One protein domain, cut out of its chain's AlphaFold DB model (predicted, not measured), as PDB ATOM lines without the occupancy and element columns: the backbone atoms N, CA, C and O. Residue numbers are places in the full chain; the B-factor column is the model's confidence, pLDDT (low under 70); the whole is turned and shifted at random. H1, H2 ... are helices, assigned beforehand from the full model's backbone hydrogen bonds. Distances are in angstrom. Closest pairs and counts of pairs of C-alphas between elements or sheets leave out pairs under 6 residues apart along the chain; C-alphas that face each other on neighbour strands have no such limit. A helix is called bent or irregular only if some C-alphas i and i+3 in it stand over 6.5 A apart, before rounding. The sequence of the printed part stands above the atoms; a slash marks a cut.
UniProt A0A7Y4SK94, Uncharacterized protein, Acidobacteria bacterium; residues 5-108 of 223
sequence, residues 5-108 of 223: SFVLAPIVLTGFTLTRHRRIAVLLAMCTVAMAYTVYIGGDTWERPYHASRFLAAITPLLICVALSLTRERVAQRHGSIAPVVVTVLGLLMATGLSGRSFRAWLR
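What this domain is: This is residues 5 to 108 of the 223 residues of an uncharacterized protein of Acidobacteria bacterium (UniProt A0A7Y4SK94). Three long helices, H2, H3 and H4a, run to and fro in a flat row with H3 in the middle; the short helix H1 packs on one side of H3 and reaches H4a. H2 meets H3 with one part alone, a long loop joins the two, and at the far end of H4a the last helix bends away as H4b, which touches no other helix. The printed part has 104 residues, with four named helices in the order H1, H2, H3, H4 and no named strand; the class is all helix. It is only just compact, close to loose, with a radius of gyration of the C-alphas of 15.2 A, and spans 44 by 38 by 17 A.

How they stand to each other: Start at H1, residues 5 to 13, and look across to H3, residues 60 to 76, the hub, which touches three other helices. H1 and H3 touch, closest at the C-alphas of Ile 11 and Ala 67, 5.1 A apart; they run the same way at a shallow tilt of 34.9 degrees, only just short of steep. H2, residues 22 to 40, is apart from H1. Residues 24 to 28 of H2 touch residues 62 to 66 of H3, closest at the C-alphas of Ile 24 and Val 66, 6.6 A; this helical hairpin runs opposite ways at 37 degrees, only just a steep tilt. H4, residues 83 to 108, was assigned as one helix by its hydrogen bonds, but it is bent: C-alphas 98 and 101 are 7.9 A apart. Its arm H4a, residues 83 to 98, makes a helical hairpin with H3, closest at the C-alphas of Ala 76 and Ala 83, 5.4 A, at a shallow tilt of 26 degrees, opposite ways. H1 and H4a only just touch, with 3 pairs of C-alphas within 8 A, the closest those of Phe 6 and Met 94, 6.2 A. The arm H4b, residues 101 to 108, is only just about perpendicular to H4a, at 70.1 degrees. Every backbone O i to N i+4 pair is within hydrogen-bond range in H2, H3, H4a and H4b; in H1, 3 of 5 are.

Where its parts are: Find C-alpha 5 at (154.163, 207.700, 177.538), where H1 begins; it measures 11.7 A. H2 starts at C-alpha 22, (156.846, 226.900, 189.030), and runs 26.4 A. H3 measures 24.0 A, H4a 22.3 A and H4b 10.4 A, ending at C-alpha 108, (175.127, 192.409, 170.763).

The domain as a whole: The C-alphas of Thr 19 and Arg 108 are the two farthest apart, 46.6 A. The printed part has no cut, and its long link is residues 41 to 59. Mean pLDDT of the printed part is 82.5; look for values under 70 at residues 5 to 7, 10, 14 to 19 and 48 to 52.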
ATOM      1  N   SER A   5     155.251 208.086 176.629       66.75
ATOM      2  CA  SER A   5     154.163 207.700 177.538       66.75
ATOM      3  C   SER A   5     154.687 207.132 178.861       66.75
ATOM      4  O   SER A   5     154.053 207.329 179.894       66.75
ATOM      5  N   PHE A   6     155.869 206.504 178.854       62.41
ATOM      6  CA  PHE A   6     156.537 206.026 180.071       62.41
ATOM      7  C   PHE A   6     156.939 207.162 181.017       62.41
ATOM      8  O   PHE A   6     157.013 206.946 182.223       62.41
ATOM      9  N   VAL A   7     157.174 208.364 180.486       66.56
ATOM     10  CA  VAL A   7     157.607 209.530 181.267       66.56
ATOM     11  C   VAL A   7     156.427 210.438 181.618       66.56
ATOM     12  O   VAL A   7     156.346 210.947 182.734       66.56
ATOM     13  N   LEU A   8     155.473 210.604 180.698       74.75
ATOM     14  CA  LEU A   8     154.312 211.471 180.902       74.75
ATOM     15  C   LEU A   8     153.252 210.858 181.827       74.75
ATOM     16  O   LEU A   8     152.625 211.594 182.588       74.75
ATOM     17  N   ALA A   9     153.059 209.532 181.818       75.88
ATOM     18  CA  ALA A   9     152.028 208.903 182.647       75.88
ATOM     19  C   ALA A   9     152.248 209.130 184.159       75.88
ATOM     20  O   ALA A   9     151.304 209.555 184.825       75.88
ATOM     21  N   PRO A  10     153.462 208.967 184.727       67.38
ATOM     22  CA  PRO A  10     153.696 209.264 186.142       67.38
ATOM     23  C   PRO A  10     153.489 210.739 186.500       67.38
ATOM     24  O   PRO A  10     152.989 211.043 187.579       67.38
ATOM     25  N   ILE A  11     153.812 211.659 185.585       71.94
ATOM     26  CA  ILE A  11     153.575 213.096 185.777       71.94
ATOM     27  C   ILE A  11     152.070 213.365 185.919       71.94
ATOM     28  O   ILE A  11     151.655 213.992 186.890       71.94
ATOM     29  N   VAL A  12     151.242 212.821 185.022       75.38
ATOM     30  CA  VAL A  12     149.775 212.967 185.081       75.38
ATOM     31  C   VAL A  12     149.191 212.310 186.338       75.38
ATOM     32  O   VAL A  12     148.380 212.917 187.035       75.38
ATOM     33  N   LEU A  13     149.644 211.099 186.679       74.81
ATOM     34  CA  LEU A  13     149.119 210.315 187.805       74.81
ATOM     35  C   LEU A  13     149.438 210.912 189.185       74.81
ATOM     36  O   LEU A  13     148.743 210.616 190.155       74.81
ATOM     37  N   THR A  14     150.464 211.761 189.299       68.94
ATOM     38  CA  THR A  14     150.787 212.429 190.574       68.94
ATOM     39  C   THR A  14     149.802 213.540 190.949       68.94
ATOM     40  O   THR A  14     149.753 213.917 192.122       68.94
ATOM     41  N   GLY A  15     148.988 214.031 189.999       62.41
ATOM     42  CA  GLY A  15     147.961 215.050 190.252       62.41
ATOM     43  C   GLY A  15     148.523 216.384 190.756       62.41
ATOM     44  O   GLY A  15     147.894 217.044 191.581       62.41
ATOM     45  N   PHE A  16     149.737 216.753 190.330       67.88
ATOM     46  CA  PHE A  16     150.405 217.974 190.785       67.88
ATOM     47  C   PHE A  16     149.679 219.238 190.293       67.88
ATOM     48  O   PHE A  16     149.120 219.275 189.197       67.88
ATOM     49  N   THR A  17     149.735 220.309 191.086       67.88
ATOM     50  CA  THR A  17     149.240 221.628 190.674       67.88
ATOM     51  C   THR A  17     150.395 222.492 190.171       67.88
ATOM     52  O   THR A  17     151.396 222.709 190.860       67.88
ATOM     53  N   LEU A  18     150.252 223.023 188.952       63.19
ATOM     54  CA  LEU A  18     151.242 223.900 188.304       63.19
ATOM     55  C   LEU A  18     151.595 225.133 189.158       63.19
ATOM     56  O   LEU A  18     152.716 225.634 189.099       63.19
ATOM     57  N   THR A  19     150.659 225.591 189.992       60.19
ATOM     58  CA  THR A  19     150.811 226.760 190.869       60.19
ATOM     59  C   THR A  19     151.820 226.549 192.000       60.19
ATOM     60  O   THR A  19     152.499 227.499 192.387       60.19
ATOM     61  N   ARG A  20     151.974 225.317 192.500       72.50
ATOM     62  CA  ARG A  20     152.905 224.978 193.591       72.50
ATOM     63  C   ARG A  20     154.334 224.739 193.093       72.50
ATOM     64  O   ARG A  20     155.289 224.951 193.835       72.50
ATOM     65  N   HIS A  21     154.501 224.354 191.825       76.75
ATOM     66  CA  HIS A  21     155.788 223.934 191.267       76.75
ATOM     67  C   HIS A  21     156.164 224.716 190.002       76.75
ATOM     68  O   HIS A  21     156.262 224.153 188.913       76.75
ATOM     69  N   ARG A  22     156.455 226.016 190.151       82.38
ATOM     70  CA  ARG A  22     156.846 226.900 189.030       82.38
ATOM     71  C   ARG A  22     157.959 226.326 188.141       82.38
ATOM     72  O   ARG A  22     157.872 226.426 186.926       82.38
ATOM     73  N   ARG A  23     158.980 225.681 188.722       84.50
ATOM     74  CA  ARG A  23     160.074 225.044 187.956       84.50
ATOM     75  C   ARG A  23     159.576 223.899 187.067       84.50
ATOM     76  O   ARG A  23     159.998 223.785 185.925       84.50
ATOM     77  N   ILE A  24     158.656 223.084 187.580       83.19
ATOM     78  CA  ILE A  24     158.039 221.983 186.829       83.19
ATOM     79  C   ILE A  24     157.154 222.543 185.717       83.19
ATOM     80  O   ILE A  24     157.217 222.056 184.594       83.19
ATOM     81  N   ALA A  25     156.397 223.608 185.996       83.12
ATOM     82  CA  ALA A  25     155.602 224.297 184.985       83.12
ATOM     83  C   ALA A  25     156.465 224.804 183.817       83.12
ATOM     84  O   ALA A  25     156.101 224.595 182.664       83.12
ATOM     85  N   VAL A  26     157.633 225.394 184.102       86.38
ATOM     86  CA  VAL A  26     158.587 225.826 183.065       86.38
ATOM     87  C   VAL A  26     159.093 224.640 182.242       86.38
ATOM     88  O   VAL A  26     159.079 224.709 181.019       86.38
ATOM     89  N   LEU A  27     159.491 223.535 182.881       85.88
ATOM     90  CA  LEU A  27     159.978 222.346 182.167       85.88
ATOM     91  C   LEU A  27     158.903 221.713 181.276       85.88
ATOM     92  O   LEU A  27     159.189 221.308 180.150       85.88
ATOM     93  N   LEU A  28     157.660 221.662 181.756       84.12
ATOM     94  CA  LEU A  28     156.535 221.186 180.959       84.12
ATOM     95  C   LEU A  28     156.235 222.132 179.799       84.12
ATOM     96  O   LEU A  28     156.059 221.655 178.686       84.12
ATOM     97  N   ALA A  29     156.273 223.448 180.018       86.25
ATOM     98  CA  ALA A  29     156.121 224.427 178.945       86.25
ATOM     99  C   ALA A  29     157.219 224.276 177.879       86.25
ATOM    100  O   ALA A  29     156.908 224.246 176.692       86.25
ATOM    101  N   MET A  30     158.484 224.099 178.279       87.31
ATOM    102  CA  MET A  30     159.589 223.823 177.351       87.31
ATOM    103  C   MET A  30     159.351 222.540 176.547       87.31
ATOM    104  O   MET A  30     159.561 222.531 175.337       87.31
ATOM    105  N   CYS A  31     158.876 221.471 177.193       86.81
ATOM    106  CA  CYS A  31     158.512 220.231 176.510       86.81
ATOM    107  C   CYS A  31     157.369 220.447 175.513       86.81
ATOM    108  O   CYS A  31     157.454 219.986 174.379       86.81
ATOM    109  N   THR A  32     156.316 221.165 175.906       86.50
ATOM    110  CA  THR A  32     155.184 221.481 175.030       86.50
ATOM    111  C   THR A  32     155.630 222.306 173.829       86.50
ATOM    112  O   THR A  32     155.252 221.982 172.708       86.50
ATOM    113  N   VAL A  33     156.477 223.320 174.033       90.62
ATOM    114  CA  VAL A  33     157.050 224.125 172.946       90.62
ATOM    115  C   VAL A  33     157.898 223.257 172.019       90.62
ATOM    116  O   VAL A  33     157.736 223.344 170.807       90.62
ATOM    117  N   ALA A  34     158.747 222.376 172.552       89.00
ATOM    118  CA  ALA A  34     159.558 221.476 171.734       89.00
ATOM    119  C   ALA A  34     158.707 220.480 170.929       89.00
ATOM    120  O   ALA A  34     158.995 220.234 169.758       89.00
ATOM    121  N   MET A  35     157.635 219.939 171.517       87.00
ATOM    122  CA  MET A  35     156.681 219.075 170.814       87.00
ATOM    123  C   MET A  35     155.938 219.840 169.717       87.00
ATOM    124  O   MET A  35     155.882 219.370 168.584       87.00
ATOM    125  N   ALA A  36     155.419 221.032 170.024       89.69
ATOM    126  CA  ALA A  36     154.735 221.884 169.055       89.69
ATOM    127  C   ALA A  36     155.665 222.278 167.902       89.69
ATOM    128  O   ALA A  36     155.277 222.192 166.741       89.69
ATOM    129  N   TYR A  37     156.914 222.631 168.213       89.38
ATOM    130  CA  TYR A  37     157.933 222.922 167.213       89.38
ATOM    131  C   TYR A  37     158.252 221.695 166.354       89.38
ATOM    132  O   TYR A  37     158.334 221.815 165.138       89.38
ATOM    133  N   THR A  38     158.364 220.510 166.962       87.81
ATOM    134  CA  THR A  38     158.596 219.253 166.236       87.81
ATOM    135  C   THR A  38     157.463 218.971 165.250       87.81
ATOM    136  O   THR A  38     157.738 218.656 164.100       87.81
ATOM    137  N   VAL A  39     156.200 219.154 165.654       86.62
ATOM    138  CA  VAL A  39     155.043 219.038 164.746       86.62
ATOM    139  C   VAL A  39     155.093 220.103 163.648       86.62
ATOM    140  O   VAL A  39     154.886 219.784 162.481       86.62
ATOM    141  N   TYR A  40     155.415 221.351 164.001       87.56
ATOM    142  CA  TYR A  40     155.499 222.471 163.061       87.56
ATOM    143  C   TYR A  40     156.529 222.243 161.945       87.56
ATOM    144  O   TYR A  40     156.237 222.515 160.784       87.56
ATOM    145  N   ILE A  41     157.707 221.700 162.268       84.88
ATOM    146  CA  ILE A  41     158.746 221.385 161.269       84.88
ATOM    147  C   ILE A  41     158.493 220.068 160.515       84.88
ATOM    148  O   ILE A  41     159.314 219.673 159.688       84.88
ATOM    149  N   GLY A  42     157.380 219.384 160.798       81.88
ATOM    150  CA  GLY A  42     156.950 218.158 160.125       81.88
ATOM    151  C   GLY A  42     157.243 216.858 160.880       81.88
ATOM    152  O   GLY A  42     156.747 215.819 160.480       81.88
ATOM    153  N   GLY A  43     157.973 216.878 161.993       85.38
ATOM    154  CA  GLY A  43     158.247 215.693 162.814       85.38
ATOM    155  C   GLY A  43     159.633 215.080 162.596       85.38
ATOM    156  O   GLY A  43     160.539 215.703 162.042       85.38
ATOM    157  N   ASP A  44     159.817 213.848 163.075       84.75
ATOM    158  CA  ASP A  44     161.075 213.104 162.960       84.75
ATOM    159  C   ASP A  44     160.900 211.876 162.060       84.75
ATOM    160  O   ASP A  44     160.185 210.936 162.398       84.75
ATOM    161  N   THR A  45     161.611 211.839 160.930       80.81
ATOM    162  CA  THR A  45     161.607 210.674 160.026       80.81
ATOM    163  C   THR A  45     162.138 209.393 160.676       80.81
ATOM    164  O   THR A  45     161.945 208.300 160.136       80.81
ATOM    165  N   TRP A  46     162.836 209.521 161.805       76.62
ATOM    166  CA  TRP A  46     163.386 208.410 162.569       76.62
ATOM    167  C   TRP A  46     162.565 208.072 163.814       76.62
ATOM    168  O   TRP A  46     162.933 207.138 164.528       76.62
ATOM    169  N   GLU A  47     161.429 208.743 164.040       72.06
ATOM    170  CA  GLU A  47     160.444 208.331 165.040       72.06
ATOM    171  C   GLU A  47     159.747 207.051 164.564       72.06
ATOM    172  O   GLU A  47     158.676 207.031 163.961       72.06
ATOM    173  N   ARG A  48     160.431 205.934 164.792       67.00
ATOM    174  CA  ARG A  48     159.915 204.580 164.601       67.00
ATOM    175  C   ARG A  48     159.359 204.078 165.935       67.00
ATOM    176  O   ARG A  48     159.706 204.638 166.974       67.00
ATOM    177  N   PRO A  49     158.597 202.968 165.971       57.91
ATOM    178  CA  PRO A  49     158.015 202.423 167.209       57.91
ATOM    179  C   PRO A  49     159.003 202.132 168.359       57.91
ATOM    180  O   PRO A  49     158.575 201.721 169.434       57.91
ATOM    181  N   TYR A  50     160.308 202.290 168.127       56.72
ATOM    182  CA  TYR A  50     161.401 201.901 169.010       56.72
ATOM    183  C   TYR A  50     162.489 202.975 169.183       56.72
ATOM    184  O   TYR A  50     163.521 202.684 169.788       56.72
ATOM    185  N   HIS A  51     162.297 204.179 168.637       64.31
ATOM    186  CA  HIS A  51     163.213 205.302 168.824       64.31
ATOM    187  C   HIS A  51     162.422 206.512 169.307       64.31
ATOM    188  O   HIS A  51     161.424 206.894 168.699       64.31
ATOM    189  N   ALA A  52     162.847 207.098 170.426       68.19
ATOM    190  CA  ALA A  52     162.309 208.378 170.860       68.19
ATOM    191  C   ALA A  52     162.662 209.453 169.824       68.19
ATOM    192  O   ALA A  52     163.764 209.427 169.274       68.19
ATOM    193  N   SER A  53     161.742 210.396 169.595       78.44
ATOM    194  CA  SER A  53     162.004 211.552 168.739       78.44
ATOM    195  C   SER A  53     163.303 212.227 169.165       78.44
ATOM    196  O   SER A  53     163.464 212.641 170.321       78.44
ATOM    197  N   ARG A  54     164.239 212.355 168.224       83.06
ATOM    198  CA  ARG A  54     165.559 212.939 168.494       83.06
ATOM    199  C   ARG A  54     165.463 214.399 168.950       83.06
ATOM    200  O   ARG A  54     166.317 214.866 169.695       83.06
ATOM    201  N   PHE A  55     164.388 215.093 168.573       82.69
ATOM    202  CA  PHE A  55     164.098 216.466 168.993       82.69
ATOM    203  C   PHE A  55     163.700 216.571 170.472       82.69
ATOM    204  O   PHE A  55     163.903 217.611 171.093       82.69
ATOM    205  N   LEU A  56     163.181 215.491 171.064       84.44
ATOM    206  CA  LEU A  56     162.804 215.437 172.480       84.44
ATOM    207  C   LEU A  56     163.895 214.821 173.364       84.44
ATOM    208  O   LEU A  56     163.792 214.868 174.594       84.44
ATOM    209  N   ALA A  57     164.961 214.277 172.769       84.44
ATOM    210  CA  ALA A  57     166.038 213.606 173.493       84.44
ATOM    211  C   ALA A  57     166.698 214.516 174.543       84.44
ATOM    212  O   ALA A  57     166.964 214.066 175.654       84.44
ATOM    213  N   ALA A  58     166.880 215.806 174.240       84.69
ATOM    214  CA  ALA A  58     167.478 216.771 175.168       84.69
ATOM    215  C   ALA A  58     166.594 217.080 176.395       84.69
ATOM    216  O   ALA A  58     167.106 217.373 177.472       84.69
ATOM    217  N   ILE A  59     165.266 217.000 176.250       85.81
ATOM    218  CA  ILE A  59     164.306 217.331 177.318       85.81
ATOM    219  C   ILE A  59     163.927 216.088 178.135       85.81
ATOM    220  O   ILE A  59     163.565 216.192 179.307       85.81
ATOM    221  N   THR A  60     164.061 214.895 177.553       85.50
ATOM    222  CA  THR A  60     163.664 213.624 178.178       85.50
ATOM    223  C   THR A  60     164.289 213.395 179.568       85.50
ATOM    224  O   THR A  60     163.532 213.072 180.485       85.50
ATOM    225  N   PRO A  61     165.601 213.616 179.810       87.25
ATOM    226  CA  PRO A  61     166.189 213.452 181.145       87.25
ATOM    227  C   PRO A  61     165.562 214.375 182.195       87.25
ATOM    228  O   PRO A  61     165.317 213.959 183.325       87.25
ATOM    229  N   LEU A  62     165.235 215.614 181.812       86.81
ATOM    230  CA  LEU A  62     164.595 216.579 182.708       86.81
ATOM    231  C   LEU A  62     163.181 216.127 183.085       86.81
ATOM    232  O   LEU A  62     162.792 216.229 184.248       86.81
ATOM    233  N   LEU A  63     162.430 215.571 182.130       86.25
ATOM    234  CA  LEU A  63     161.102 215.012 182.392       86.25
ATOM    235  C   LEU A  63     161.159 213.791 183.318       86.25
ATOM    236  O   LEU A  63     160.295 213.653 184.182       86.25
ATOM    237  N   ILE A  64     162.189 212.946 183.198       88.50
ATOM    238  CA  ILE A  64     162.429 211.841 184.139       88.50
ATOM    239  C   ILE A  64     162.662 212.398 185.546       88.50
ATOM    240  O   ILE A  64     162.007 211.967 186.492       88.50
ATOM    241  N   CYS A  65     163.533 213.400 185.703       88.00
ATOM    242  CA  CYS A  65     163.773 214.029 187.004       88.00
ATOM    243  C   CYS A  65     162.492 214.617 187.613       88.00
ATOM    244  O   CYS A  65     162.257 214.457 188.814       88.00
ATOM    245  N   VAL A  66     161.648 215.261 186.801       88.12
ATOM    246  CA  VAL A  66     160.337 215.777 187.228       88.12
ATOM    247  C   VAL A  66     159.430 214.641 187.692       88.12
ATOM    248  O   VAL A  66     158.907 214.707 188.804       88.12
ATOM    249  N   ALA A  67     159.279 213.589 186.883       88.88
ATOM    250  CA  ALA A  67     158.446 212.439 187.208       88.88
ATOM    251  C   ALA A  67     158.876 211.793 188.535       88.88
ATOM    252  O   ALA A  67     158.060 211.629 189.440       88.88
ATOM    253  N   LEU A  68     160.173 211.516 188.688       91.12
ATOM    254  CA  LEU A  68     160.741 210.918 189.896       91.12
ATOM    255  C   LEU A  68     160.583 211.820 191.128       91.12
ATOM    256  O   LEU A  68     160.265 211.327 192.210       91.12
ATOM    257  N   SER A  69     160.754 213.136 190.977       88.75
ATOM    258  CA  SER A  69     160.603 214.099 192.078       88.75
ATOM    259  C   SER A  69     159.156 214.184 192.567       88.75
ATOM    260  O   SER A  69     158.910 214.115 193.771       88.75
ATOM    261  N   LEU A  70     158.196 214.269 191.640       88.94
ATOM    262  CA  LEU A  70     156.766 214.299 191.959       88.94
ATOM    263  C   LEU A  70     156.301 212.981 192.585       88.94
ATOM    264  O   LEU A  70     155.574 212.989 193.579       88.94
ATOM    265  N   THR A  71     156.754 211.840 192.053       89.12
ATOM    266  CA  THR A  71     156.482 210.527 192.654       89.12
ATOM    267  C   THR A  71     157.042 210.449 194.071       89.12
ATOM    268  O   THR A  71     156.327 210.022 194.978       89.12
ATOM    269  N   ARG A  72     158.281 210.907 194.297       90.50
ATOM    270  CA  ARG A  72     158.887 210.926 195.634       90.50
ATOM    271  C   ARG A  72     158.055 211.740 196.615       90.50
ATOM    272  O   ARG A  72     157.751 211.229 197.686       90.50
ATOM    273  N   GLU A  73     157.694 212.975 196.264       89.00
ATOM    274  CA  GLU A  73     156.896 213.849 197.131       89.00
ATOM    275  C   GLU A  73     155.553 213.194 197.472       89.00
ATOM    276  O   GLU A  73     155.173 213.107 198.641       89.00
ATOM    277  N   ARG A  74     154.867 212.647 196.463       88.38
ATOM    278  CA  ARG A  74     153.539 212.056 196.632       88.38
ATOM    279  C   ARG A  74     153.545 210.784 197.474       88.38
ATOM    280  O   ARG A  74     152.647 210.602 198.298       88.38
ATOM    281  N   VAL A  75     154.531 209.911 197.268       90.25
ATOM    282  CA  VAL A  75     154.680 208.672 198.041       90.25
ATOM    283  C   VAL A  75     155.167 208.994 199.446       90.25
ATOM    284  O   VAL A  75     154.614 208.451 200.394       90.25
ATOM    285  N   ALA A  76     156.118 209.917 199.617       91.62
ATOM    286  CA  ALA A  76     156.650 210.262 200.933       91.62
ATOM    287  C   ALA A  76     155.592 210.855 201.877       91.62
ATOM    288  O   ALA A  76     155.643 210.598 203.076       91.62
ATOM    289  N   GLN A  77     154.599 211.574 201.340       90.19
ATOM    290  CA  GLN A  77     153.458 212.088 202.111       90.19
ATOM    291  C   GLN A  77     152.598 210.992 202.764       90.19
ATOM    292  O   GLN A  77     151.937 211.266 203.760       90.19
ATOM    293  N   ARG A  78     152.558 209.775 202.200       89.00
ATOM    294  CA  ARG A  78     151.738 208.658 202.719       89.00
ATOM    295  C   ARG A  78     152.569 207.508 203.285       89.00
ATOM    296  O   ARG A  78     152.181 206.895 204.270       89.00
ATOM    297  N   HIS A  79     153.700 207.216 202.655       90.56
ATOM    298  CA  HIS A  79     154.549 206.057 202.908       90.56
ATOM    299  C   HIS A  79     156.035 206.443 202.759       90.56
ATOM    300  O   HIS A  79     156.722 206.039 201.819       90.56
ATOM    301  N   GLY A  80     156.537 207.253 203.698       87.38
ATOM    302  CA  GLY A  80     157.901 207.804 203.692       87.38
ATOM    303  C   GLY A  80     159.022 206.776 203.504       87.38
ATOM    304  O   GLY A  80     159.945 207.015 202.728       87.38
ATOM    305  N   SER A  81     158.918 205.618 204.160       93.25
ATOM    306  CA  SER A  81     159.951 204.572 204.143       93.25
ATOM    307  C   SER A  81     160.132 203.899 202.779       93.25
ATOM    308  O   SER A  81     161.249 203.525 202.434       93.25
ATOM    309  N   ILE A  82     159.068 203.775 201.976       93.56
ATOM    310  CA  ILE A  82     159.121 203.084 200.674       93.56
ATOM    311  C   ILE A  82     159.388 204.028 199.499       93.56
ATOM    312  O   ILE A  82     159.689 203.565 198.400       93.56
ATOM    313  N   ALA A  83     159.295 205.347 199.702       91.56
ATOM    314  CA  ALA A  83     159.461 206.328 198.631       91.56
ATOM    315  C   ALA A  83     160.782 206.170 197.842       91.56
ATOM    316  O   ALA A  83     160.719 206.206 196.611       91.56
ATOM    317  N   PRO A  84     161.955 205.930 198.470       93.38
ATOM    318  CA  PRO A  84     163.199 205.715 197.727       93.38
ATOM    319  C   PRO A  84     163.153 204.472 196.830       93.38
ATOM    320  O   PRO A  84     163.629 204.515 195.695       93.38
ATOM    321  N   VAL A  85     162.540 203.383 197.309       94.75
ATOM    322  CA  VAL A  85     162.405 202.127 196.556       94.75
ATOM    323  C   VAL A  85     161.512 202.341 195.339       94.75
ATOM    324  O   VAL A  85     161.910 202.012 194.226       94.75
ATOM    325  N   VAL A  86     160.346 202.966 195.525       92.12
ATOM    326  CA  VAL A  86     159.403 203.261 194.433       92.12
ATOM    327  C   VAL A  86     160.055 204.132 193.358       92.12
ATOM    328  O   VAL A  86     159.955 203.826 192.172       92.12
ATOM    329  N   VAL A  87     160.763 205.189 193.763       92.75
ATOM    330  CA  VAL A  87     161.469 206.094 192.841       92.75
ATOM    331  C   VAL A  87     162.572 205.356 192.084       92.75
ATOM    332  O   VAL A  87     162.702 205.526 190.876       92.75
ATOM    333  N   THR A  88     163.336 204.501 192.766       93.62
ATOM    334  CA  THR A  88     164.408 203.713 192.141       93.62
ATOM    335  C   THR A  88     163.846 202.744 191.105       93.62
ATOM    336  O   THR A  88     164.307 202.723 189.965       93.62
ATOM    337  N   VAL A  89     162.809 201.985 191.468       93.94
ATOM    338  CA  VAL A  89     162.149 201.036 190.561       93.94
ATOM    339  C   VAL A  89     161.565 201.764 189.351       93.94
ATOM    340  O   VAL A  89     161.793 201.343 188.219       93.94
ATOM    341  N   LEU A  90     160.875 202.889 189.559       92.50
ATOM    342  CA  LEU A  90     160.324 203.687 188.466       92.50
ATOM    343  C   LEU A  90     161.424 204.235 187.545       92.50
ATOM    344  O   LEU A  90     161.284 204.172 186.325       92.50
ATOM    345  N   GLY A  91     162.532 204.721 188.108       91.50
ATOM    346  CA  GLY A  91     163.682 205.199 187.338       91.50
ATOM    347  C   GLY A  91     164.301 204.102 186.472       91.50
ATOM    348  O   GLY A  91     164.563 204.326 185.292       91.50
ATOM    349  N   LEU A  92     164.456 202.893 187.019       90.94
ATOM    350  CA  LEU A  92     164.933 201.727 186.271       90.94
ATOM    351  C   LEU A  92     163.959 201.321 185.158       90.94
ATOM    352  O   LEU A  92     164.393 201.035 184.041       90.94
ATOM    353  N   LEU A  93     162.649 201.340 185.415       89.69
ATOM    354  CA  LEU A  93     161.631 201.065 184.396       89.69
ATOM    355  C   LEU A  93     161.656 202.103 183.265       89.69
ATOM    356  O   LEU A  93     161.591 201.731 182.096       89.69
ATOM    357  N   MET A  94     161.813 203.392 183.581       87.94
ATOM    358  CA  MET A  94     161.966 204.441 182.567       87.94
ATOM    359  C   MET A  94     163.251 204.258 181.754       87.94
ATOM    360  O   MET A  94     163.205 204.275 180.528       87.94
ATOM    361  N   ALA A  95     164.393 204.031 182.410       84.25
ATOM    362  CA  ALA A  95     165.673 203.840 181.730       84.25
ATOM    363  C   ALA A  95     165.657 202.609 180.807       84.25
ATOM    364  O   ALA A  95     166.099 202.673 179.658       84.25
ATOM    365  N   THR A  96     165.092 201.494 181.276       83.94
ATOM    366  CA  THR A  96     164.958 200.265 180.481       83.94
ATOM    367  C   THR A  96     163.923 200.402 179.363       83.94
ATOM    368  O   THR A  96     164.180 199.938 178.253       83.94
ATOM    369  N   GLY A  97     162.799 201.083 179.599       81.88
ATOM    370  CA  GLY A  97     161.776 201.345 178.582       81.88
ATOM    371  C   GLY A  97     162.234 202.309 177.481       81.88
ATOM    372  O   GLY A  97     161.840 202.160 176.324       81.88
ATOM    373  N   LEU A  98     163.094 203.275 177.812       79.00
ATOM    374  CA  LEU A  98     163.656 204.231 176.854       79.00
ATOM    375  C   LEU A  98     164.846 203.654 176.081       79.00
ATOM    376  O   LEU A  98     164.897 203.778 174.860       79.00
ATOM    377  N   SER A  99     165.778 202.999 176.778       79.00
ATOM    378  CA  SER A  99     167.095 202.666 176.218       79.00
ATOM    379  C   SER A  99     167.432 201.178 176.240       79.00
ATOM    380  O   SER A  99     168.428 200.783 175.645       79.00
ATOM    381  N   GLY A 100     166.630 200.318 176.873       82.50
ATOM    382  CA  GLY A 100     166.980 198.907 177.078       82.50
ATOM    383  C   GLY A 100     167.177 198.121 175.780       82.50
ATOM    384  O   GLY A 100     168.059 197.268 175.705       82.50
ATOM    385  N   ARG A 101     166.406 198.430 174.727       78.44
ATOM    386  CA  ARG A 101     166.602 197.823 173.400       78.44
ATOM    387  C   ARG A 101     167.883 198.315 172.736       78.44
ATOM    388  O   ARG A 101     168.635 197.482 172.245       78.44
ATOM    389  N   SER A 102     168.131 199.624 172.733       77.31
ATOM    390  CA  SER A 102     169.353 200.215 172.168       77.31
ATOM    391  C   SER A 102     170.595 199.714 172.897       77.31
ATOM    392  O   SER A 102     171.566 199.338 172.258       77.31
ATOM    393  N   PHE A 103     170.528 199.610 174.223       81.38
ATOM    394  CA  PHE A 103     171.592 199.060 175.054       81.38
ATOM    395  C   PHE A 103     171.826 197.572 174.772       81.38
ATOM    396  O   PHE A 103     172.960 197.144 174.601       81.38
ATOM    397  N   ARG A 104     170.758 196.775 174.641       83.88
ATOM    398  CA  ARG A 104     170.870 195.360 174.254       83.88
ATOM    399  C   ARG A 104     171.425 195.187 172.843       83.88
ATOM    400  O   ARG A 104     172.176 194.250 172.611       83.88
ATOM    401  N   ALA A 105     171.019 196.041 171.906       78.94
ATOM    402  CA  ALA A 105     171.562 196.045 170.557       78.94
ATOM    403  C   ALA A 105     173.054 196.378 170.603       78.94
ATOM    404  O   ALA A 105     173.840 195.617 170.064       78.94
ATOM    405  N   TRP A 106     173.444 197.428 171.329       79.62
ATOM    406  CA  TRP A 106     174.840 197.800 171.543       79.62
ATOM    407  C   TRP A 106     175.670 196.647 172.128       79.62
ATOM    408  O   TRP A 106     176.693 196.303 171.557       79.62
ATOM    409  N   LEU A 107     175.176 195.959 173.166       84.81
ATOM    410  CA  LEU A 107     175.842 194.777 173.743       84.81
ATOM    411  C   LEU A 107     175.988 193.591 172.775       84.81
ATOM    412  O   LEU A 107     176.772 192.687 173.043       84.81
ATOM    413  N   ARG A 108     175.176 193.531 171.716       81.94
ATOM    414  CA  ARG A 108     175.127 192.409 170.763       81.94
ATOM    415  C   ARG A 108     175.728 192.731 169.403       81.94
ATOM    416  O   ARG A 108     175.815 191.832 168.574       81.94
TER     417      ARG A 108